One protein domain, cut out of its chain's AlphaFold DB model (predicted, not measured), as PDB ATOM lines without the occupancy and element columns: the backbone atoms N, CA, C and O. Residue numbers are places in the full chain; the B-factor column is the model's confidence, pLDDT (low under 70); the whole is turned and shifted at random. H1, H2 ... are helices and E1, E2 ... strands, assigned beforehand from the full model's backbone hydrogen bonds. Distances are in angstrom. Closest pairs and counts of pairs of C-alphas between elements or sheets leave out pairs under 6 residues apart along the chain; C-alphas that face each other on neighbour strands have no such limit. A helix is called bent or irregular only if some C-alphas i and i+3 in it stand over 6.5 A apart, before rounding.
ATOM      1  N   LEU A 240     255.922 109.743 189.293       46.59
ATOM      2  CA  LEU A 240     256.074 110.280 190.653       46.59
ATOM      3  C   LEU A 240     257.052 111.467 190.727       46.59
ATOM      4  O   LEU A 240     256.869 112.375 191.539       46.59
ATOM      5  N   ALA A 241     258.085 111.456 189.882       41.72
ATOM      6  CA  ALA A 241     259.122 112.480 189.797       41.72
ATOM      7  C   ALA A 241     258.793 113.643 188.837       41.72
ATOM      8  O   ALA A 241     259.641 114.514 188.615       41.72
ATOM      9  N   GLY A 242     257.598 113.661 188.237       43.91
ATOM     10  CA  GLY A 242     257.196 114.672 187.265       43.91
ATOM     11  C   GLY A 242     257.169 116.097 187.839       43.91
ATOM     12  O   GLY A 242     256.857 116.349 188.997       43.91
ATOM     13  N   VAL A 243     257.511 117.078 187.006       37.66
ATOM     14  CA  VAL A 243     257.541 118.514 187.373       37.66
ATOM     15  C   VAL A 243     256.177 119.168 187.267       37.66
ATOM     16  O   VAL A 243     255.867 120.131 187.961       37.66
ATOM     17  N   ASN A 244     255.387 118.685 186.310       52.88
ATOM     18  CA  ASN A 244     254.199 119.372 185.829       52.88
ATOM     19  C   ASN A 244     252.936 118.800 186.473       52.88
ATOM     20  O   ASN A 244     251.921 118.586 185.817       52.88
ATOM     21  N   HIS A 245     253.032 118.506 187.769       63.06
ATOM     22  CA  HIS A 245     251.884 118.120 188.579       63.06
ATOM     23  C   HIS A 245     251.095 119.346 189.057       63.06
ATOM     24  O   HIS A 245     249.954 119.194 189.475       63.06
ATOM     25  N   LEU A 246     251.651 120.561 188.921       72.62
ATOM     26  CA  LEU A 246     250.983 121.833 189.225       72.62
ATOM     27  C   LEU A 246     250.335 121.800 190.621       72.62
ATOM     28  O   LEU A 246     251.030 121.623 191.618       72.62
ATOM     29  N   PHE A 247     249.013 121.943 190.687       77.81
ATOM     30  CA  PHE A 247     248.234 121.952 191.922       77.81
ATOM     31  C   PHE A 247     247.953 120.554 192.498       77.81
ATOM     32  O   PHE A 247     247.295 120.441 193.529       77.81
ATOM     33  N   LEU A 248     248.405 119.468 191.862       76.88
ATOM     34  CA  LEU A 248     248.229 118.121 192.402       76.88
ATOM     35  C   LEU A 248     249.108 117.921 193.640       76.88
ATOM     36  O   LEU A 248     250.307 118.198 193.639       76.88
ATOM     37  N   THR A 249     248.517 117.374 194.700       78.75
ATOM     38  CA  THR A 249     249.265 117.012 195.904       78.75
ATOM     39  C   THR A 249     250.165 115.802 195.640       78.75
ATOM     40  O   THR A 249     249.910 114.993 194.744       78.75
ATOM     41  N   LYS A 250     251.187 115.609 196.483       77.06
ATOM     42  CA  LYS A 250     252.034 114.401 196.440       77.06
ATOM     43  C   LYS A 250     251.208 113.113 196.523       77.06
ATOM     44  O   LYS A 250     251.522 112.132 195.855       77.06
ATOM     45  N   THR A 251     250.141 113.124 197.321       79.88
ATOM     46  CA  THR A 251     249.219 111.993 197.436       79.88
ATOM     47  C   THR A 251     248.442 111.793 196.143       79.88
ATOM     48  O   THR A 251     248.395 110.670 195.672       79.88
ATOM     49  N   SER A 252     247.902 112.848 195.519       84.50
ATOM     50  CA  SER A 252     247.232 112.735 194.215       84.50
ATOM     51  C   SER A 252     248.149 112.111 193.167       84.50
ATOM     52  O   SER A 252     247.742 111.185 192.477       84.50
ATOM     53  N   VAL A 253     249.409 112.549 193.093       80.31
ATOM     54  CA  VAL A 253     250.403 111.989 192.163       80.31
ATOM     55  C   VAL A 253     250.675 110.511 192.470       80.31
ATOM     56  O   VAL A 253     250.635 109.680 191.566       80.31
ATOM     57  N   LYS A 254     250.856 110.153 193.746       83.00
ATOM     58  CA  LYS A 254     251.006 108.755 194.184       83.00
ATOM     59  C   LYS A 254     249.772 107.901 193.895       83.00
ATOM     60  O   LYS A 254     249.870 106.707 193.644       83.00
ATOM     61  N   GLU A 255     248.587 108.488 193.965       86.12
ATOM     62  CA  GLU A 255     247.347 107.801 193.640       86.12
ATOM     63  C   GLU A 255     247.183 107.622 192.129       86.12
ATOM     64  O   GLU A 255     246.689 106.591 191.695       86.12
ATOM     65  N   LEU A 256     247.625 108.564 191.307       85.75
ATOM     66  CA  LEU A 256     247.593 108.408 189.855       85.75
ATOM     67  C   LEU A 256     248.642 107.394 189.367       85.75
ATOM     68  O   LEU A 256     248.318 106.564 188.519       85.75
ATOM     69  N   SER A 257     249.852 107.389 189.950       81.19
ATOM     70  CA  SER A 257     250.960 106.490 189.561       81.19
ATOM     71  C   SER A 257     250.575 105.009 189.594       81.19
ATOM     72  O   SER A 257     251.019 104.223 188.763       81.19
ATOM     73  N   LYS A 258     249.656 104.660 190.498       83.19
ATOM     74  CA  LYS A 258     249.061 103.333 190.695       83.19
ATOM     75  C   LYS A 258     248.430 102.696 189.453       83.19
ATOM     76  O   LYS A 258     248.104 101.507 189.521       83.19
ATOM     77  N   TRP A 259     248.183 103.466 188.395       79.19
ATOM     78  CA  TRP A 259     247.660 102.998 187.106       79.19
ATOM     79  C   TRP A 259     248.765 102.692 186.079       79.19
ATOM     80  O   TRP A 259     248.463 102.234 184.983       79.19
ATOM     81  N   GLY A 260     250.036 102.911 186.423       69.94
ATOM     82  CA  GLY A 260     251.154 102.879 185.482       69.94
ATOM     83  C   GLY A 260     251.331 104.220 184.764       69.94
ATOM     84  O   GLY A 260     250.427 105.046 184.732       69.94
ATOM     85  N   PHE A 261     252.514 104.455 184.196       64.12
ATOM     86  CA  PHE A 261     252.927 105.764 183.665       64.12
ATOM     87  C   PHE A 261     251.975 106.367 182.638       64.12
ATOM     88  O   PHE A 261     251.520 107.493 182.819       64.12
ATOM     89  N   ASP A 262     251.670 105.620 181.574       66.81
ATOM     90  CA  ASP A 262     250.881 106.131 180.453       66.81
ATOM     91  C   ASP A 262     249.467 106.499 180.898       66.81
ATOM     92  O   ASP A 262     248.918 107.527 180.505       66.81
ATOM     93  N   ASP A 263     248.867 105.667 181.745       80.75
ATOM     94  CA  ASP A 263     247.521 105.898 182.250       80.75
ATOM     95  C   ASP A 263     247.507 106.968 183.344       80.75
ATOM     96  O   ASP A 263     246.596 107.792 183.361       80.75
ATOM     97  N   ALA A 264     248.543 107.057 184.179       80.44
ATOM     98  CA  ALA A 264     248.721 108.152 185.125       80.44
ATOM     99  C   ALA A 264     248.855 109.507 184.406       80.44
ATOM    100  O   ALA A 264     248.204 110.476 184.803       80.44
ATOM    101  N   GLN A 265     249.616 109.571 183.304       78.31
ATOM    102  CA  GLN A 265     249.699 110.759 182.447       78.31
ATOM    103  C   GLN A 265     248.347 111.103 181.824       78.31
ATOM    104  O   GLN A 265     247.910 112.245 181.929       78.31
ATOM    105  N   LYS A 266     247.631 110.124 181.258       86.44
ATOM    106  CA  LYS A 266     246.285 110.356 180.703       86.44
ATOM    107  C   LYS A 266     245.307 110.865 181.759       86.44
ATOM    108  O   LYS A 266     244.521 111.762 181.467       86.44
ATOM    109  N   LEU A 267     245.327 110.307 182.968       91.00
ATOM    110  CA  LEU A 267     244.478 110.753 184.074       91.00
ATOM    111  C   LEU A 267     244.848 112.182 184.499       91.00
ATOM    112  O   LEU A 267     243.962 113.021 184.648       91.00
ATOM    113  N   GLN A 268     246.134 112.505 184.615       90.50
ATOM    114  CA  GLN A 268     246.582 113.875 184.871       90.50
ATOM    115  C   GLN A 268     246.123 114.848 183.770       90.50
ATOM    116  O   GLN A 268     245.571 115.909 184.064       90.50
ATOM    117  N   ASP A 269     246.288 114.477 182.503       87.75
ATOM    118  CA  ASP A 269     245.834 115.282 181.369       87.75
ATOM    119  C   ASP A 269     244.314 115.452 181.382       87.75
ATOM    120  O   ASP A 269     243.808 116.527 181.054       87.75
ATOM    121  N   ILE A 270     243.568 114.426 181.811       95.75
ATOM    122  CA  ILE A 270     242.127 114.519 182.044       95.75
ATOM    123  C   ILE A 270     241.812 115.602 183.071       95.75
ATOM    124  O   ILE A 270     240.932 116.413 182.806       95.75
ATOM    125  N   ILE A 271     242.519 115.654 184.199       94.44
ATOM    126  CA  ILE A 271     242.295 116.667 185.239       94.44
ATOM    127  C   ILE A 271     242.476 118.077 184.664       94.44
ATOM    128  O   ILE A 271     241.608 118.933 184.842       94.44
ATOM    129  N   PHE A 272     243.573 118.326 183.947       89.75
ATOM    130  CA  PHE A 272     243.871 119.660 183.422       89.75
ATOM    131  C   PHE A 272     242.970 120.057 182.250       89.75
ATOM    132  O   PHE A 272     242.500 121.195 182.189       89.75
ATOM    133  N   ARG A 273     242.696 119.133 181.322       93.69
ATOM    134  CA  ARG A 273     241.863 119.422 180.145       93.69
ATOM    135  C   ARG A 273     240.410 119.691 180.530       93.69
ATOM    136  O   ARG A 273     239.773 120.538 179.915       93.69
ATOM    137  N   THR A 274     239.870 118.985 181.528       96.62
ATOM    138  CA  THR A 274     238.486 119.201 181.970       96.62
ATOM    139  C   THR A 274     238.348 120.501 182.745       96.62
ATOM    140  O   THR A 274     237.352 121.184 182.537       96.62
ATOM    141  N   LYS A 275     239.360 120.894 183.533       95.94
ATOM    142  CA  LYS A 275     239.424 122.217 184.171       95.94
ATOM    143  C   LYS A 275     239.301 123.324 183.133       95.94
ATOM    144  O   LYS A 275     238.373 124.123 183.192       95.94
ATOM    145  N   ARG A 276     240.189 123.295 182.132       92.25
ATOM    146  CA  ARG A 276     240.205 124.285 181.050       92.25
ATOM    147  C   ARG A 276     238.880 124.314 180.292       92.25
ATOM    148  O   ARG A 276     238.346 125.380 180.029       92.25
ATOM    149  N   LYS A 277     238.308 123.142 180.002       95.38
ATOM    150  CA  LYS A 277     237.003 123.047 179.338       95.38
ATOM    151  C   LYS A 277     235.880 123.696 180.156       95.38
ATOM    152  O   LYS A 277     235.027 124.359 179.573       95.38
ATOM    153  N   VAL A 278     235.844 123.488 181.475       95.50
ATOM    154  CA  VAL A 278     234.840 124.118 182.350       95.50
ATOM    155  C   VAL A 278     235.024 125.636 182.369       95.50
ATOM    156  O   VAL A 278     234.029 126.340 182.218       95.50
ATOM    157  N   GLU A 279     236.263 126.129 182.455       94.19
ATOM    158  CA  GLU A 279     236.588 127.565 182.380       94.19
ATOM    159  C   GLU A 279     236.137 128.190 181.055       94.19
ATOM    160  O   GLU A 279     235.488 129.230 181.050       94.19
ATOM    161  N   GLU A 280     236.420 127.534 179.928       94.12
ATOM    162  CA  GLU A 280     236.009 127.997 178.598       94.12
ATOM    163  C   GLU A 280     234.483 128.003 178.437       94.12
ATOM    164  O   GLU A 280     233.920 128.952 177.895       94.12
ATOM    165  N   THR A 281     233.808 126.959 178.928       94.69
ATOM    166  CA  THR A 281     232.346 126.815 178.820       94.69
ATOM    167  C   THR A 281     231.612 127.846 179.682       94.69
ATOM    168  O   THR A 281     230.571 128.353 179.274       94.69
ATOM    169  N   HIS A 282     232.170 128.202 180.843       91.94
ATOM    170  CA  HIS A 282     231.548 129.097 181.827       91.94
ATOM    171  C   HIS A 282     232.273 130.440 181.949       91.94
ATOM    172  O   HIS A 282     232.197 131.094 182.990       91.94
ATOM    173  N   LYS A 283     232.952 130.879 180.886       90.88
ATOM    174  CA  LYS A 283     233.721 132.130 180.879       90.88
ATOM    175  C   LYS A 283     232.891 133.339 181.322       90.88
ATOM    176  O   LYS A 283     233.368 134.152 182.097       90.88
ATOM    177  N   VAL A 284     231.625 133.406 180.906       86.81
ATOM    178  CA  VAL A 284     230.696 134.475 181.315       86.81
ATOM    179  C   VAL A 284     230.512 134.519 182.837       86.81
ATOM    180  O   VAL A 284     230.452 135.599 183.412       86.81
ATOM    181  N   VAL A 285     230.454 133.361 183.501       85.81
ATOM    182  CA  VAL A 285     230.311 133.283 184.964       85.81
ATOM    183  C   VAL A 285     231.579 133.791 185.655       85.81
ATOM    184  O   VAL A 285     231.485 134.556 186.610       85.81
ATOM    185  N   LEU A 286     232.753 133.402 185.149       85.94
ATOM    186  CA  LEU A 286     234.051 133.884 185.630       85.94
ATOM    187  C   LEU A 286     234.185 135.407 185.471       85.94
ATOM    188  O   LEU A 286     234.557 136.089 186.423       85.94
ATOM    189  N   ASP A 287     233.791 135.943 184.312       84.88
ATOM    190  CA  ASP A 287     233.817 137.380 184.024       84.88
ATOM    191  C   ASP A 287     232.894 138.166 184.984       84.88
ATOM    192  O   ASP A 287     233.297 139.202 185.517       84.88
ATOM    193  N   ILE A 288     231.680 137.662 185.257       79.06
ATOM    194  CA  ILE A 288     230.736 138.264 186.223       79.06
ATOM    195  C   ILE A 288     231.304 138.231 187.646       79.06
ATOM    196  O   ILE A 288     231.195 139.215 188.379       79.06
ATOM    197  N   ALA A 289     231.927 137.116 188.027       76.94
ATOM    198  CA  ALA A 289     232.541 136.933 189.337       76.94
ATOM    199  C   ALA A 289     233.891 137.660 189.497       76.94
ATOM    200  O   ALA A 289     234.441 137.662 190.593       76.94
ATOM    201  N   GLN A 290     234.413 138.291 188.434       82.69
ATOM    202  CA  GLN A 290     235.741 138.920 188.388       82.69
ATOM    203  C   GLN A 290     236.891 137.948 188.712       82.69
ATOM    204  O   GLN A 290     237.925 138.335 189.255       82.69
ATOM    205  N   GLU A 291     236.722 136.681 188.349       78.88
ATOM    206  CA  GLU A 291     237.709 135.620 188.535       78.88
ATOM    207  C   GLU A 291     238.383 135.315 187.191       78.88
ATOM    208  O   GLU A 291     237.716 135.053 186.196       78.88
ATOM    209  N   GLU A 292     239.719 135.315 187.134       82.94
ATOM    210  CA  GLU A 292     240.440 135.034 185.878       82.94
ATOM    211  C   GLU A 292     240.298 133.560 185.455       82.94
ATOM    212  O   GLU A 292     240.253 133.238 184.266       82.94
ATOM    213  N   ARG A 293     240.272 132.645 186.434       89.06
ATOM    214  CA  ARG A 293     240.250 131.188 186.236       89.06
ATOM    215  C   ARG A 293     239.911 130.456 187.534       89.06
ATOM    216  O   ARG A 293     239.995 131.020 188.621       89.06
ATOM    217  N   ILE A 294     239.643 129.154 187.450       87.44
ATOM    218  CA  ILE A 294     239.484 128.316 188.645       87.44
ATOM    219  C   ILE A 294     240.853 128.158 189.331       87.44
ATOM    220  O   ILE A 294     241.836 127.763 188.692       87.44
ATOM    221  N   SER A 295     240.932 128.418 190.635       82.06
ATOM    222  CA  SER A 295     242.172 128.328 191.421       82.06
ATOM    223  C   SER A 295     242.478 126.877 191.799       82.06
ATOM    224  O   SER A 295     242.006 126.376 192.813       82.06
ATOM    225  N   GLY A 296     243.254 126.162 190.977       76.62
ATOM    226  CA  GLY A 296     243.508 124.726 191.172       76.62
ATOM    227  C   GLY A 296     244.152 124.389 192.522       76.62
ATOM    228  O   GLY A 296     243.828 123.367 193.122       76.62
ATOM    229  N   GLU A 297     245.009 125.273 193.029       77.75
ATOM    230  CA  GLU A 297     245.694 125.163 194.319       77.75
ATOM    231  C   GLU A 297     244.709 125.162 195.494       77.75
ATOM    232  O   GLU A 297     244.917 124.451 196.478       77.75
ATOM    233  N   LEU A 298     243.604 125.903 195.368       77.62
ATOM    234  CA  LEU A 298     242.548 125.960 196.375       77.62
ATOM    235  C   LEU A 298     241.809 124.620 196.495       77.62
ATOM    236  O   LEU A 298     241.375 124.236 197.579       77.62
ATOM    237  N   TRP A 299     241.691 123.881 195.392       86.06
ATOM    238  CA  TRP A 299     240.892 122.656 195.291       86.06
ATOM    239  C   TRP A 299     241.732 121.372 195.345       86.06
ATOM    240  O   TRP A 299     241.201 120.275 195.178       86.06
ATOM    241  N   ALA A 300     243.039 121.485 195.595       81.44
ATOM    242  CA  ALA A 300     243.993 120.376 195.559       81.44
ATOM    243  C   ALA A 300     243.635 119.216 196.508       81.44
ATOM    244  O   ALA A 300     243.780 118.045 196.150       81.44
ATOM    245  N   GLU A 301     243.154 119.533 197.711       79.88
ATOM    246  CA  GLU A 301     242.724 118.539 198.698       79.88
ATOM    247  C   GLU A 301     241.436 117.832 198.262       79.88
ATOM    248  O   GLU A 301     241.400 116.607 198.221       79.88
ATOM    249  N   ASP A 302     240.397 118.579 197.884       89.00
ATOM    250  CA  ASP A 302     239.134 118.017 197.393       89.00
ATOM    251  C   ASP A 302     239.365 117.106 196.175       89.00
ATOM    252  O   ASP A 302     238.815 116.006 196.087       89.00
ATOM    253  N   LEU A 303     240.257 117.525 195.274       93.25
ATOM    254  CA  LEU A 303     240.668 116.746 194.113       93.25
ATOM    255  C   LEU A 303     241.368 115.442 194.514       93.25
ATOM    256  O   LEU A 303     241.078 114.388 193.950       93.25
ATOM    257  N   GLN A 304     242.272 115.496 195.497       92.31
ATOM    258  CA  GLN A 304     242.942 114.311 196.036       92.31
ATOM    259  C   GLN A 304     241.925 113.263 196.506       92.31
ATOM    260  O   GLN A 304     242.085 112.079 196.210       92.31
ATOM    261  N   PHE A 305     240.864 113.682 197.201       89.69
ATOM    262  CA  PHE A 305     239.817 112.772 197.666       89.69
ATOM    263  C   PHE A 305     239.033 112.128 196.517       89.69
ATOM    264  O   PHE A 305     238.796 110.919 196.558       89.69
ATOM    265  N   GLU A 306     238.673 112.875 195.470       93.06
ATOM    266  CA  GLU A 306     237.990 112.282 194.311       93.06
ATOM    267  C   GLU A 306     238.896 111.310 193.536       93.06
ATOM    268  O   GLU A 306     238.420 110.265 193.087       93.06
ATOM    269  N   ILE A 307     240.206 111.571 193.452       93.44
ATOM    270  CA  ILE A 307     241.177 110.624 192.877       93.44
ATOM    271  C   ILE A 307     241.247 109.339 193.720       93.44
ATOM    272  O   ILE A 307     241.173 108.236 193.175       93.44
ATOM    273  N   ILE A 308     241.329 109.448 195.052       88.69
ATOM    274  CA  ILE A 308     241.326 108.287 195.963       88.69
ATOM    275  C   ILE A 308     240.030 107.482 195.816       88.69
ATOM    276  O   ILE A 308     240.054 106.248 195.772       88.69
ATOM    277  N   LYS A 309     238.888 108.162 195.719       88.94
ATOM    278  CA  LYS A 309     237.569 107.549 195.530       88.94
ATOM    279  C   LYS A 309     237.475 106.819 194.194       88.94
ATOM    280  O   LYS A 309     237.010 105.679 194.169       88.94
ATOM    281  N   PHE A 310     237.957 107.429 193.111       91.00
ATOM    282  CA  PHE A 310     238.087 106.774 191.810       91.00
ATOM    283  C   PHE A 310     238.948 105.512 191.924       91.00
ATOM    284  O   PHE A 310     238.482 104.419 191.615       91.00
ATOM    285  N   ASN A 311     240.148 105.611 192.492       87.50
ATOM    286  CA  ASN A 311     241.012 104.450 192.697       87.50
ATOM    287  C   ASN A 311     240.349 103.351 193.522       87.50
ATOM    288  O   ASN A 311     240.443 102.179 193.174       87.50
ATOM    289  N   THR A 312     239.651 103.712 194.594       84.75
ATOM    290  CA  THR A 312     238.960 102.755 195.465       84.75
ATOM    291  C   THR A 312     237.837 102.031 194.726       84.75
ATOM    292  O   THR A 312     237.680 100.820 194.885       84.75
ATOM    293  N   ALA A 313     237.073 102.745 193.895       80.19
ATOM    294  CA  ALA A 313     235.992 102.165 193.104       80.19
ATOM    295  C   ALA A 313     236.506 101.195 192.024       80.19
ATOM    296  O   ALA A 313     235.849 100.196 191.748       80.19
ATOM    297  N   TYR A 314     237.688 101.455 191.456       73.62
ATOM    298  CA  TYR A 314     238.242 100.671 190.346       73.62
ATOM    299  C   TYR A 314     239.292  99.623 190.766       73.62
ATOM    300  O   TYR A 314     239.498  98.662 190.032       73.62
ATOM    301  N   ARG A 315     239.902  99.724 191.960       64.62
ATOM    302  CA  ARG A 315     240.832  98.715 192.521       64.62
ATOM    303  C   ARG A 315     240.157  97.623 193.359       64.62
ATOM    304  O   ARG A 315     240.743  96.563 193.539       64.62
ATOM    305  N   LYS A 316     238.914  97.812 193.828       52.06
ATOM    306  CA  LYS A 316     238.131  96.753 194.512       52.06
ATOM    307  C   LYS A 316     237.677  95.604 193.591       52.06
ATOM    308  O   LYS A 316     237.021  94.681 194.061       52.06
ATOM    309  N   LEU A 317     238.025  95.635 192.306       50.34
ATOM    310  CA  LEU A 317     237.632  94.624 191.321       50.34
ATOM    311  C   LEU A 317     238.506  93.359 191.319       50.34
ATOM    312  O   LEU A 317     238.218  92.465 190.530       50.34
ATOM    313  N   ASP A 318     239.516  93.250 192.192       47.31
ATOM    314  CA  ASP A 318     240.488  92.148 192.111       47.31
ATOM    315  C   ASP A 318     240.382  91.057 193.195       47.31
ATOM    316  O   ASP A 318     241.131  90.090 193.161       47.31
ATOM    317  N   THR A 319     239.437  91.111 194.146       45.78
ATOM    318  CA  THR A 319     239.319  90.022 195.147       45.78
ATOM    319  C   THR A 319     237.894  89.779 195.672       45.78
ATOM    320  O   THR A 319     237.641  89.995 196.848       45.78
ATOM    321  N   ASN A 320     236.974  89.237 194.862       48.59
ATOM    322  CA  ASN A 320     235.737  88.527 195.300       48.59
ATOM    323  C   ASN A 320     234.346  89.180 195.144       48.59
ATOM    324  O   ASN A 320     233.381  88.612 195.655       48.59
ATOM    325  N   THR A 321     234.133  90.261 194.394       45.72
ATOM    326  CA  THR A 321     232.752  90.721 194.120       45.72
ATOM    327  C   THR A 321     232.451  90.795 192.628       45.72
ATOM    328  O   THR A 321     233.081  91.530 191.878       45.72
ATOM    329  N   ARG A 322     231.439  90.023 192.200       46.41
ATOM    330  CA  ARG A 322     230.815  90.032 190.861       46.41
ATOM    331  C   ARG A 322     230.103  91.369 190.574       46.41
ATOM    332  O   ARG A 322     228.902  91.390 190.315       46.41
ATOM    333  N   GLN A 323     230.808  92.492 190.648       47.78
ATOM    334  CA  GLN A 323     230.312  93.782 190.173       47.78
ATOM    335  C   GLN A 323     230.927  94.087 188.808       47.78
ATOM    336  O   GLN A 323     232.106  93.842 188.567       47.78
ATOM    337  N   LYS A 324     230.070  94.543 187.886       48.50
ATOM    338  CA  LYS A 324     230.393  94.772 186.474       48.50
ATOM    339  C   LYS A 324     231.646  95.640 186.338       48.50
ATOM    340  O   LYS A 324     231.680  96.763 186.832       48.50
ATOM    341  N   LYS A 325     232.623  95.114 185.598       50.59
ATOM    342  CA  LYS A 325     233.743  95.858 185.018       50.59
ATOM    343  C   LYS A 325     233.159  97.096 184.325       50.59
ATOM    344  O   LYS A 325     232.288  96.957 183.470       50.59
ATOM    345  N   VAL A 326     233.550  98.297 184.738       56.38
ATOM    346  CA  VAL A 326     233.148  99.506 184.013       56.38
ATOM    347  C   VAL A 326     233.962  99.536 182.722       56.38
ATOM    348  O   VAL A 326     235.186  99.615 182.776       56.38
ATOM    349  N   ASP A 327     233.286  99.465 181.575       64.12
ATOM    350  CA  ASP A 327     233.916  99.292 180.255       64.12
ATOM    351  C   ASP A 327     234.808 100.472 179.814       64.12
ATOM    352  O   ASP A 327     235.530 100.363 178.826       64.12
ATOM    353  N   ASN A 328     234.798 101.603 180.535       83.50
ATOM    354  CA  ASN A 328     235.614 102.773 180.200       83.50
ATOM    355  C   ASN A 328     236.009 103.625 181.434       83.50
ATOM    356  O   ASN A 328     235.355 104.637 181.717       83.50
ATOM    357  N   PRO A 329     237.088 103.267 182.160       85.94
ATOM    358  CA  PRO A 329     237.551 104.016 183.334       85.94
ATOM    359  C   PRO A 329     237.949 105.462 183.002       85.94
ATOM    360  O   PRO A 329     237.618 106.378 183.751       85.94
ATOM    361  N   MET A 330     238.583 105.693 181.848       88.69
ATOM    362  CA  MET A 330     239.032 107.026 181.419       88.69
ATOM    363  C   MET A 330     237.859 107.954 181.082       88.69
ATOM    364  O   MET A 330     237.877 109.145 181.407       88.69
ATOM    365  N   GLY A 331     236.814 107.420 180.445       89.38
ATOM    366  CA  GLY A 331     235.583 108.156 180.157       89.38
ATOM    367  C   GLY A 331     234.829 108.523 181.434       89.38
ATOM    368  O   GLY A 331     234.411 109.671 181.595       89.38
ATOM    369  N   PHE A 332     234.729 107.582 182.375       91.06
ATOM    370  CA  PHE A 332     234.146 107.850 183.686       91.06
ATOM    371  C   PHE A 332     234.938 108.915 184.453       91.06
ATOM    372  O   PHE A 332     234.346 109.879 184.937       91.06
ATOM    373  N   PHE A 333     236.268 108.792 184.503       94.19
ATOM    374  CA  PHE A 333     237.132 109.770 185.159       94.19
ATOM    375  C   PHE A 333     237.024 111.154 184.510       94.19
ATOM    376  O   PHE A 333     236.956 112.163 185.204       94.19
ATOM    377  N   THR A 334     236.896 111.218 183.181       95.88
ATOM    378  CA  THR A 334     236.653 112.481 182.468       95.88
ATOM    379  C   THR A 334     235.363 113.156 182.930       95.88
ATOM    380  O   THR A 334     235.380 114.354 183.208       95.88
ATOM    381  N   LYS A 335     234.261 112.407 183.057       94.19
ATOM    382  CA  LYS A 335     232.988 112.953 183.554       94.19
ATOM    383  C   LYS A 335     233.080 113.361 185.027       94.19
ATOM    384  O   LYS A 335     232.609 114.431 185.394       94.19
ATOM    385  N   MET A 336     233.742 112.548 185.851       94.25
ATOM    386  CA  MET A 336     233.996 112.856 187.259       94.25
ATOM    387  C   MET A 336     234.772 114.171 187.417       94.25
ATOM    388  O   MET A 336     234.364 115.021 188.200       94.25
ATOM    389  N   MET A 337     235.843 114.371 186.643       97.19
ATOM    390  CA  MET A 337     236.647 115.594 186.709       97.19
ATOM    391  C   MET A 337     235.906 116.816 186.153       97.19
ATOM    392  O   MET A 337     236.063 117.903 186.693       97.19
ATOM    393  N   GLN A 338     235.068 116.666 185.121       96.44
ATOM    394  CA  GLN A 338     234.198 117.763 184.663       96.44
ATOM    395  C   GLN A 338     233.253 118.224 185.777       96.44
ATOM    396  O   GLN A 338     233.206 119.413 186.075       96.44
ATOM    397  N   ASN A 339     232.561 117.290 186.435       95.31
ATOM    398  CA  ASN A 339     231.634 117.625 187.516       95.31
ATOM    399  C   ASN A 339     232.360 118.182 188.750       95.31
ATOM    400  O   ASN A 339     231.850 119.086 189.403       95.31
ATOM    401  N   PHE A 340     233.560 117.679 189.051       96.44
ATOM    402  CA  PHE A 340     234.415 118.223 190.105       96.44
ATOM    403  C   PHE A 340     234.759 119.696 189.851       96.44
ATOM    404  O   PHE A 340     234.561 120.532 190.728       96.44
ATOM    405  N   TRP A 341     235.237 120.032 188.648       96.75
ATOM    406  CA  TRP A 341     235.588 121.415 188.317       96.75
ATOM    407  C   TRP A 341     234.376 122.331 188.253       96.75
ATOM    408  O   TRP A 341     234.486 123.498 188.610       96.75
ATOM    409  N   LEU A 342     233.221 121.799 187.855       93.75
ATOM    410  CA  LEU A 342     231.966 122.531 187.907       93.75
ATOM    411  C   LEU A 342     231.586 122.871 189.357       93.75
ATOM    412  O   LEU A 342     231.299 124.025 189.643       93.75
ATOM    413  N   ALA A 343     231.695 121.915 190.287       91.75
ATOM    414  CA  ALA A 343     231.467 122.147 191.715       91.75
ATOM    415  C   ALA A 343     232.459 123.151 192.321       91.75
ATOM    416  O   ALA A 343     232.064 124.036 193.080       91.75
ATOM    417  N   ALA A 344     233.741 123.036 191.962       91.50
ATOM    418  CA  ALA A 344     234.780 123.978 192.365       91.50
ATOM    419  C   ALA A 344     234.476 125.402 191.878       91.50
ATOM    420  O   ALA A 344     234.545 126.347 192.662       91.50
ATOM    421  N   LEU A 345     234.081 125.545 190.607       90.38
ATOM    422  CA  LEU A 345     233.671 126.822 190.039       90.38
ATOM    423  C   LEU A 345     232.479 127.397 190.804       90.38
ATOM    424  O   LEU A 345     232.567 128.539 191.235       90.38
ATOM    425  N   THR A 346     231.416 126.610 191.021       86.25
ATOM    426  CA  THR A 346     230.203 127.047 191.734       86.25
ATOM    427  C   THR A 346     230.538 127.686 193.077       86.25
ATOM    428  O   THR A 346     230.087 128.793 193.350       86.25
ATOM    429  N   ILE A 347     231.367 127.037 193.899       81.75
ATOM    430  CA  ILE A 347     231.726 127.588 195.212       81.75
ATOM    431  C   ILE A 347     232.638 128.807 195.087       81.75
ATOM    432  O   ILE A 347     232.435 129.775 195.817       81.75
ATOM    433  N   GLN A 348     233.612 128.783 194.168       84.94
ATOM    434  CA  GLN A 348     234.533 129.907 193.965       84.94
ATOM    435  C   GLN A 348     233.778 131.190 193.598       84.94
ATOM    436  O   GLN A 348     234.074 132.242 194.149       84.94
ATOM    437  N   VAL A 349     232.773 131.102 192.721       79.19
ATOM    438  CA  VAL A 349     232.033 132.285 192.253       79.19
ATOM    439  C   VAL A 349     230.899 132.711 193.194       79.19
ATOM    440  O   VAL A 349     230.522 133.879 193.198       79.19
ATOM    441  N   GLN A 350     230.345 131.796 194.001       72.69
ATOM    442  CA  GLN A 350     229.280 132.115 194.963       72.69
ATOM    443  C   GLN A 350     229.797 132.785 196.246       72.69
ATOM    444  O   GLN A 350     229.044 133.491 196.916       72.69
ATOM    445  N   ARG A 351     231.057 132.556 196.630       63.47
ATOM    446  CA  ARG A 351     231.628 133.033 197.899       63.47
ATOM    447  C   ARG A 351     232.616 134.169 197.629       63.47
ATOM    448  O   ARG A 351     233.812 133.949 197.504       63.47
ATOM    449  N   SER A 352     232.108 135.401 197.585       46.72
ATOM    450  CA  SER A 352     232.877 136.622 197.277       46.72
ATOM    451  C   SER A 352     233.892 137.064 198.348       46.72
ATOM    452  O   SER A 352     234.439 138.158 198.239       46.72
ATOM    453  N   SER A 353     234.182 136.256 199.375       48.44
ATOM    454  CA  SER A 353     235.358 136.484 200.220       48.44
ATOM    455  C   SER A 353     236.159 135.193 200.395       48.44
ATOM    456  O   SER A 353     235.682 134.188 200.926       48.44
ATOM    457  N   TYR A 354     237.420 135.240 199.964       50.94
ATOM    458  CA  TYR A 354     238.420 134.195 200.205       50.94
ATOM    459  C   TYR A 354     238.598 133.883 201.711       50.94
ATOM    460  O   TYR A 354     239.144 132.834 202.054       50.94
ATOM    461  N   ASP A 355     238.089 134.742 202.601       48.50
ATOM    462  CA  ASP A 355     238.185 134.640 204.060       48.50
ATOM    463  C   ASP A 355     237.268 133.563 204.678       48.50
ATOM    464  O   ASP A 355     237.569 133.033 205.750       48.50
ATOM    465  N   GLU A 356     236.175 133.168 204.012       60.75
ATOM    466  CA  GLU A 356     235.251 132.142 204.535       60.75
ATOM    467  C   GLU A 356     235.688 130.704 204.225       60.75
ATOM    468  O   GLU A 356     235.355 129.764 204.955       60.75
ATOM    469  N   ILE A 357     236.455 130.516 203.148       67.38
ATOM    470  CA  ILE A 357     236.859 129.197 202.649       67.38
ATOM    471  C   ILE A 357     237.725 128.425 203.665       67.38
ATOM    472  O   ILE A 357     237.453 127.238 203.876       67.38
ATOM    473  N   PRO A 358     238.721 129.035 204.339       63.75
ATOM    474  CA  PRO A 358     239.491 128.361 205.386       63.75
ATOM    475  C   PRO A 358     238.626 127.891 206.562       63.75
ATOM    476  O   PRO A 358     238.791 126.764 207.028       63.75
ATOM    477  N   ASN A 359     237.668 128.715 206.999       63.75
ATOM    478  CA  ASN A 359     236.786 128.406 208.128       63.75
ATOM    479  C   ASN A 359     235.791 127.292 207.784       63.75
ATOM    480  O   ASN A 359     235.653 126.331 208.541       63.75
ATOM    481  N   ALA A 360     235.151 127.362 206.613       67.62
ATOM    482  CA  ALA A 360     234.270 126.300 206.126       67.62
ATOM    483  C   ALA A 360     235.033 124.978 205.926       67.62
ATOM    484  O   ALA A 360     234.540 123.906 206.276       67.62
ATOM    485  N   ARG A 361     236.272 125.040 205.420       71.62
ATOM    486  CA  ARG A 361     237.132 123.858 205.267       71.62
ATOM    487  C   ARG A 361     237.488 123.240 206.615       71.62
ATOM    488  O   ARG A 361     237.415 122.021 206.748       71.62
ATOM    489  N   ALA A 362     237.839 124.052 207.612       66.25
ATOM    490  CA  ALA A 362     238.083 123.570 208.969       66.25
ATOM    491  C   ALA A 362     236.831 122.892 209.545       66.25
ATOM    492  O   ALA A 362     236.918 121.766 210.027       66.25
ATOM    493  N   PHE A 363     235.664 123.530 209.411       70.94
ATOM    494  CA  PHE A 363     234.379 123.003 209.870       70.94
ATOM    495  C   PHE A 363     234.042 121.626 209.273       70.94
ATOM    496  O   PHE A 363     233.701 120.694 210.001       70.94
ATOM    497  N   PHE A 364     234.164 121.457 207.955       73.12
ATOM    498  CA  PHE A 364     233.842 120.180 207.315       73.12
ATOM    499  C   PHE A 364     234.872 119.086 207.574       73.12
ATOM    500  O   PHE A 364     234.490 117.920 207.674       73.12
ATOM    501  N   ARG A 365     236.145 119.444 207.783       72.69
ATOM    502  CA  ARG A 365     237.157 118.484 208.237       72.69
ATOM    503  C   ARG A 365     236.809 117.876 209.593       72.69
ATOM    504  O   ARG A 365     237.045 116.688 209.773       72.69
ATOM    505  N   PHE A 366     236.204 118.638 210.512       66.62
ATOM    506  CA  PHE A 366     235.683 118.080 211.771       66.62
ATOM    507  C   PHE A 366     234.566 117.044 211.559       66.62
ATOM    508  O   PHE A 366     234.307 116.246 212.451       66.62
ATOM    509  N   HIS A 367     233.923 117.045 210.390       72.25
ATOM    510  CA  HIS A 367     232.843 116.131 210.015       72.25
ATOM    511  C   HIS A 367     233.282 115.092 208.971       72.25
ATOM    512  O   HIS A 367     232.434 114.561 208.251       72.25
ATOM    513  N   ASP A 368     234.589 114.839 208.845       76.00
ATOM    514  CA  ASP A 368     235.180 113.884 207.897       76.00
ATOM    515  C   ASP A 368     234.771 114.116 206.428       76.00
ATOM    516  O   ASP A 368     234.660 113.183 205.630       76.00
ATOM    517  N   LYS A 369     234.544 115.381 206.053       77.12
ATOM    518  CA  LYS A 369     234.201 115.792 204.687       77.12
ATOM    519  C   LYS A 369     235.207 116.796 204.146       77.12
ATOM    520  O   LYS A 369     235.725 117.643 204.874       77.12
ATOM    521  N   THR A 370     235.445 116.742 202.838       82.56
ATOM    522  CA  THR A 370     236.115 117.853 202.150       82.56
ATOM    523  C   THR A 370     235.183 119.054 202.045       82.56
ATOM    524  O   THR A 370     233.979 118.942 202.289       82.56
ATOM    525  N   LEU A 371     235.719 120.207 201.646       81.50
ATOM    526  CA  LEU A 371     234.912 121.405 201.461       81.50
ATOM    527  C   LEU A 371     233.787 121.150 200.449       81.50
ATOM    528  O   LEU A 371     232.623 121.330 200.781       81.50
ATOM    529  N   LEU A 372     234.102 120.644 199.255       86.31
ATOM    530  CA  LEU A 372     233.097 120.380 198.221       86.31
ATOM    531  C   LEU A 372     232.080 119.307 198.625       86.31
ATOM    532  O   LEU A 372     230.907 119.449 198.299       86.31
ATOM    533  N   GLN A 373     232.488 118.268 199.355       84.12
ATOM    534  CA  GLN A 373     231.561 117.262 199.901       84.12
ATOM    535  C   GLN A 373     230.676 117.824 201.019       84.12
ATOM    536  O   GLN A 373     229.578 117.328 201.282       84.12
ATOM    537  N   GLY A 374     231.181 118.848 201.703       76.44
ATOM    538  CA  GLY A 374     230.431 119.645 202.648       76.44
ATOM    539  C   GLY A 374     229.307 120.417 201.974       76.44
ATOM    540  O   GLY A 374     228.226 120.474 202.535       76.44
ATOM    541  N   TYR A 375     229.512 120.950 200.768       75.88
ATOM    542  CA  TYR A 375     228.474 121.687 200.038       75.88
ATOM    543  C   TYR A 375     227.558 120.785 199.218       75.88
ATOM    544  O   TYR A 375     226.346 120.955 199.258       75.88
ATOM    545  N   PHE A 376     228.116 119.808 198.508       82.06
ATOM    546  CA  PHE A 376     227.372 118.960 197.589       82.06
ATOM    547  C   PHE A 376     227.380 117.512 198.062       82.06
ATOM    548  O   PHE A 376     228.432 116.887 198.196       82.06
ATOM    549  N   GLU A 377     226.191 116.931 198.225       77.19
ATOM    550  CA  GLU A 377     226.051 115.499 198.514       77.19
ATOM    551  C   GLU A 377     226.577 114.639 197.349       77.19
ATOM    552  O   GLU A 377     227.162 113.573 197.553       77.19
ATOM    553  N   LYS A 378     226.381 115.115 196.110       80.56
ATOM    554  CA  LYS A 378     226.884 114.510 194.870       80.56
ATOM    555  C   LYS A 378     227.229 115.598 193.862       80.56
ATOM    556  O   LYS A 378     226.496 116.573 193.730       80.56
ATOM    557  N   PHE A 379     228.291 115.385 193.087       87.88
ATOM    558  CA  PHE A 379     228.630 116.247 191.952       87.88
ATOM    559  C   PHE A 379     227.785 115.857 190.734       87.88
ATOM    560  O   PHE A 379     228.277 115.250 189.779       87.88
ATOM    561  N   ASP A 380     226.482 116.124 190.813       86.88
ATOM    562  CA  ASP A 380     225.561 115.949 189.693       86.88
ATOM    563  C   ASP A 380     225.596 117.178 188.784       86.88
ATOM    564  O   ASP A 380     225.475 118.311 189.244       86.88
ATOM    565  N   GLN A 381     225.762 116.953 187.482       87.81
ATOM    566  CA  GLN A 381     225.948 118.040 186.530       87.81
ATOM    567  C   GLN A 381     224.729 118.969 186.473       87.81
ATOM    568  O   GLN A 381     224.907 120.178 186.479       87.81
ATOM    569  N   GLN A 382     223.499 118.442 186.458       85.88
ATOM    570  CA  GLN A 382     222.302 119.283 186.330       85.88
ATOM    571  C   GLN A 382     222.115 120.177 187.558       85.88
ATOM    572  O   GLN A 382     221.734 121.338 187.427       85.88
ATOM    573  N   ILE A 383     222.418 119.641 188.741       82.69
ATOM    574  CA  ILE A 383     222.371 120.388 190.000       82.69
ATOM    575  C   ILE A 383     223.391 121.534 189.992       82.69
ATOM    576  O   ILE A 383     223.052 122.663 190.342       82.69
ATOM    577  N   LEU A 384     224.625 121.254 189.574       86.88
ATOM    578  CA  LEU A 384     225.717 122.230 189.555       86.88
ATOM    579  C   LEU A 384     225.524 123.320 188.488       86.88
ATOM    580  O   LEU A 384     225.744 124.494 188.769       86.88
ATOM    581  N   GLU A 385     225.057 122.950 187.293       86.31
ATOM    582  CA  GLU A 385     224.692 123.898 186.226       86.31
ATOM    583  C   GLU A 385     223.582 124.846 186.696       86.31
ATOM    584  O   GLU A 385     223.664 126.060 186.510       86.31
ATOM    585  N   LYS A 386     222.565 124.312 187.389       82.31
ATOM    586  CA  LYS A 386     221.504 125.135 187.977       82.31
ATOM    587  C   LYS A 386     222.056 126.111 189.023       82.31
ATOM    588  O   LYS A 386     221.675 127.274 189.011       82.31
ATOM    589  N   ALA A 387     222.979 125.666 189.874       76.81
ATOM    590  CA  ALA A 387     223.615 126.513 190.885       76.81
ATOM    591  C   ALA A 387     224.439 127.666 190.283       76.81
ATOM    592  O   ALA A 387     224.523 128.745 190.866       76.81
ATOM    593  N   LEU A 388     225.063 127.446 189.121       78.88
ATOM    594  CA  LEU A 388     225.831 128.469 188.405       78.88
ATOM    595  C   LEU A 388     224.934 129.493 187.708       78.88
ATOM    596  O   LEU A 388     225.289 130.670 187.655       78.88
ATOM    597  N   LEU A 389     223.764 129.082 187.210       74.62
ATOM    598  CA  LEU A 389     222.792 130.002 186.610       74.62
ATOM    599  C   LEU A 389     222.300 131.064 187.607       74.62
ATOM    600  O   LEU A 389     222.100 132.212 187.212       74.62
ATOM    601  N   GLU A 390     222.193 130.730 188.895       67.81
ATOM    602  CA  GLU A 390     221.814 131.686 189.950       67.81
ATOM    603  C   GLU A 390     222.840 132.821 190.126       67.81
ATOM    604  O   GLU A 390     222.477 133.940 190.487       67.81
ATOM    605  N   VAL A 391     224.118 132.564 189.823       65.56
ATOM    606  CA  VAL A 391     225.197 133.569 189.877       65.56
ATOM    607  C   VAL A 391     225.056 134.577 188.732       65.56
ATOM    608  O   VAL A 391     225.371 135.754 188.891       65.56
ATOM    609  N   VAL A 392     224.542 134.125 187.585       63.66
ATOM    610  CA  VAL A 392     224.294 134.961 186.401       63.66
ATOM    611  C   VAL A 392     222.962 135.718 186.517       63.66
ATOM    612  O   VAL A 392     222.868 136.844 186.034       63.66
ATOM    613  N   ASN A 393     221.953 135.141 187.186       62.81
ATOM    614  CA  ASN A 393     220.621 135.726 187.388       62.81
ATOM    615  C   ASN A 393     220.187 135.693 188.874       62.81
ATOM    616  O   ASN A 393     219.455 134.791 189.291       62.81
ATOM    617  N   PRO A 394     220.531 136.725 189.672       55.00
ATOM    618  CA  PRO A 394     220.247 136.771 191.115       55.00
ATOM    619  C   PRO A 394     218.754 136.784 191.497       55.00
ATOM    620  O   PRO A 394     218.411 136.660 192.674       55.00
ATOM    621  N   SER A 395     217.856 136.980 190.527       47.38
ATOM    622  CA  SER A 395     216.396 136.976 190.697       47.38
ATOM    623  C   SER A 395     215.784 135.572 190.798       47.38
ATOM    624  O   SER A 395     214.629 135.451 191.193       47.38
ATOM    625  N   GLU A 396     216.545 134.515 190.497       47.75
ATOM    626  CA  GLU A 396     216.135 133.110 190.629       47.75
ATOM    627  C   GLU A 396     216.714 132.461 191.899       47.75
ATOM    628  O   GLU A 396     217.209 131.342 191.859       47.75
ATOM    629  N   LYS A 397     216.664 133.146 193.052       47.91
ATOM    630  CA  LYS A 397     217.024 132.556 194.359       47.91
ATOM    631  C   LYS A 397     216.063 131.422 194.709       47.91
ATOM    632  O   LYS A 397     215.069 131.656 195.394       47.91
ATOM    633  N   ASN A 398     216.303 130.212 194.217       47.16
ATOM    634  CA  ASN A 398     215.475 129.073 194.584       47.16
ATOM    635  C   ASN A 398     216.151 127.725 194.325       47.16
ATOM    636  O   ASN A 398     215.558 126.857 193.683       47.16
ATOM    637  N   VAL A 399     217.325 127.494 194.919       43.50
ATOM    638  CA  VAL A 399     217.668 126.179 195.476       43.50
ATOM    639  C   VAL A 399     218.620 126.313 196.672       43.50
ATOM    640  O   VAL A 399     219.760 126.741 196.534       43.50
ATOM    641  N   GLY A 400     218.179 125.861 197.851       46.81
ATOM    642  CA  GLY A 400     219.056 125.585 198.994       46.81
ATOM    643  C   GLY A 400     219.989 124.411 198.686       46.81
ATOM    644  O   GLY A 400     219.681 123.263 199.004       46.81
ATOM    645  N   LEU A 401     221.094 124.689 197.996       45.44
ATOM    646  CA  LEU A 401     222.098 123.691 197.610       45.44
ATOM    647  C   LEU A 401     223.256 123.600 198.592       45.44
ATOM    648  O   LEU A 401     224.029 122.651 198.530       45.44
ATOM    649  N   SER A 402     223.369 124.554 199.509       48.31
ATOM    650  CA  SER A 402     224.408 124.569 200.521       48.31
ATOM    651  C   SER A 402     223.912 123.795 201.744       48.31
ATOM    652  O   SER A 402     222.935 124.167 202.391       48.31
ATOM    653  N   ILE A 403     224.591 122.701 202.115       47.62
ATOM    654  CA  ILE A 403     224.373 122.085 203.437       47.62
ATOM    655  C   ILE A 403     224.618 123.124 204.548       47.62
ATOM    656  O   ILE A 403     223.998 122.997 205.596       47.62
ATOM    657  N   LEU A 404     225.437 124.161 204.313       43.44
ATOM    658  CA  LEU A 404     225.660 125.280 205.241       43.44
ATOM    659  C   LEU A 404     224.454 126.202 205.404       43.44
ATOM    660  O   LEU A 404     224.416 126.920 206.389       43.44
ATOM    661  N   ASP A 405     223.435 126.136 204.546       50.66
ATOM    662  CA  ASP A 405     222.167 126.836 204.801       50.66
ATOM    663  C   ASP A 405     221.398 126.168 205.960       50.66
ATOM    664  O   ASP A 405     220.412 126.707 206.452       50.66
ATOM    665  N   ARG A 406     221.870 124.996 206.420       48.78
ATOM    666  CA  ARG A 406     221.453 124.320 207.658       48.78
ATOM    667  C   ARG A 406     222.341 124.661 208.867       48.78
ATOM    668  O   ARG A 406     222.162 124.055 209.916       48.78
ATOM    669  N   TYR A 407     223.326 125.551 208.714       49.31
ATOM    670  CA  TYR A 407     224.279 125.935 209.760       49.31
ATOM    671  C   TYR A 407     224.326 127.455 209.909       49.31
ATOM    672  O   TYR A 407     224.683 128.178 208.980       49.31
ATOM    673  N   ASN A 408     224.031 127.954 211.105       49.62
ATOM    674  CA  ASN A 408     224.042 129.387 211.364       49.62
ATOM    675  C   ASN A 408     225.475 129.888 211.604       49.62
ATOM    676  O   ASN A 408     226.209 129.359 212.443       49.62
ATOM    677  N   TRP A 409     225.881 130.932 210.874       43.16
ATOM    678  CA  TRP A 409     227.131 131.650 211.134       43.16
ATOM    679  C   TRP A 409     226.935 132.608 212.311       43.16
ATOM    680  O   TRP A 409     226.219 133.605 212.195       43.16
ATOM    681  N   GLN A 410     227.568 132.318 213.448       48.22
ATOM    682  CA  GLN A 410     227.521 133.162 214.642       48.22
ATOM    683  C   GLN A 410     228.933 133.357 215.211       48.22
ATOM    684  O   GLN A 410     229.685 132.400 215.392       48.22
ATOM    685  N   ASN A 411     229.302 134.612 215.495       41.72
ATOM    686  CA  ASN A 411     230.562 134.993 216.156       41.72
ATOM    687  C   ASN A 411     231.843 134.390 215.539       41.72
ATOM    688  O   ASN A 411     232.770 134.028 216.259       41.72
ATOM    689  N   GLY A 412     231.914 134.292 214.208       46.25
ATOM    690  CA  GLY A 412     233.105 133.783 213.517       46.25
ATOM    691  C   GLY A 412     233.199 132.255 213.428       46.25
ATOM    692  O   GLY A 412     234.249 131.738 213.053       46.25
ATOM    693  N   THR A 413     232.129 131.529 213.768       41.66
ATOM    694  CA  THR A 413     232.067 130.059 213.726       41.66
ATOM    695  C   THR A 413     230.707 129.560 213.225       41.66
ATOM    696  O   THR A 413     229.692 130.230 213.408       41.66
ATOM    697  N   TYR A 414     230.673 128.381 212.592       48.69
ATOM    698  CA  TYR A 414     229.426 127.710 212.201       48.69
ATOM    699  C   TYR A 414     228.883 126.871 213.364       48.69
ATOM    700  O   TYR A 414     229.612 126.046 213.917       48.69
ATOM    701  N   VAL A 415     227.611 127.070 213.711       47.16
ATOM    702  CA  VAL A 415     226.902 126.337 214.772       47.16
ATOM    703  C   VAL A 415     225.811 125.470 214.133       47.16
ATOM    704  O   VAL A 415     225.136 125.913 213.202       47.16
ATOM    705  N   TRP A 416     225.690 124.216 214.583       41.94
ATOM    706  CA  TRP A 416     224.603 123.302 214.194       41.94
ATOM    707  C   TRP A 416     223.323 123.732 214.924       41.94
ATOM    708  O   TRP A 416     223.391 123.933 216.138       41.94
ATOM    709  N   ASP A 417     222.211 123.901 214.201       43.00
ATOM    710  CA  ASP A 417     220.882 124.126 214.802       43.00
ATOM    711  C   ASP A 417     220.360 122.866 215.503       43.00
ATOM    712  O   ASP A 417     220.276 121.822 214.815       43.00
TER     713      ASP A 417
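Overview. This is residues 240 to 417 of the 417 residues of the protein "RepA_N domain-containing protein" of Lactococcus lactis subsp. lactis bv. diacetylactis (UniProt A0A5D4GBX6). The long helix H5 makes the core, with H2 and H8 packed on it and H4 folded back along it as a loose helical hairpin; H1 packs on both H2 and H4. Beside the last part of H5 sits a small head of H6, H7, H9 and the strand hairpin E1 E2, of which H7 only just touches H5, at its residues 343 to 347, while residues 318 to 324 stick out at the far end of the body, where H4 ends and the link to H5 begins. The printed part has 178 residues with nine named helices, H1 to H9, then two antiparallel strands, E1 and E2, and is mostly helix. It is compact, with a radius of gyration of the C-alphas of 17.3 A and spans of 48 by 36 by 32 A.

Arrangement. Start at H1, residues 250 to 257; it touches H2, residues 261 to 281, at Leu 256 and Ala 264, their closest C-alphas, 4.9 A apart. H1 also touches residues 303 to 311 of H4, residues 300 to 318, at a shallow tilt of 34 degrees, only just short of steep. Next find the hub, H5, residues 329 to 350: it touches H2 at a steep tilt of 39 degrees, the same way, with C-alphas 274 and 338 closest at 5.3 A. H4 and H5, a helical hairpin, only just touch, with 3 pairs of C-alphas within 8 A, the closest those of Phe 310 and Phe 333, 7.4 A. H8, residues 381 to 392, touches H5 at a shallow tilt of 26 degrees, the same way, closest at C-alphas 346 and 388, 5.7 A. H3, residues 283 to 289, touches H8, closest at C-alphas 285 and 392, 6.4 A. H7, residues 371 to 375, touches H6, residues 356 to 365, at C-alphas 371 and 361, 5.0 A, and H9, residues 403 to 406, at C-alphas 375 and 403, 5.3 A. In the hairpin of E1, residues 407 to 410, and E2, residues 413 to 416, N 408 and O 415 are 3.1 A apart, within hydrogen-bond range. Every O i to N i+4 pair is within that range in H1, H2, H3, H5, H6 and H7, but 13 of 15 in H4 and 6 of 8 in H8; H9 is too short for one.

Along the chain. Find C-alpha 250 at (252.034, 114.401, 196.440), where H1 begins. H2 is 29.8 A long, H4 28.7 A, and H4 is only just irregular: C-alphas 315 and 318 are 6.6 A apart. H5 runs 31.5 A from C-alpha 329 at (237.551, 104.016, 183.334); E2 ends at C-alpha 416, (224.603, 123.302, 214.194).

Size, cuts and confidence. The C-alphas farthest apart, of Thr 319 and Ser 395, are 52.4 A apart. The printed part has no cut and no long link. Its mean pLDDT is 73.8; 62 residues are under 70, among them 315 to 327 and 390 to 417.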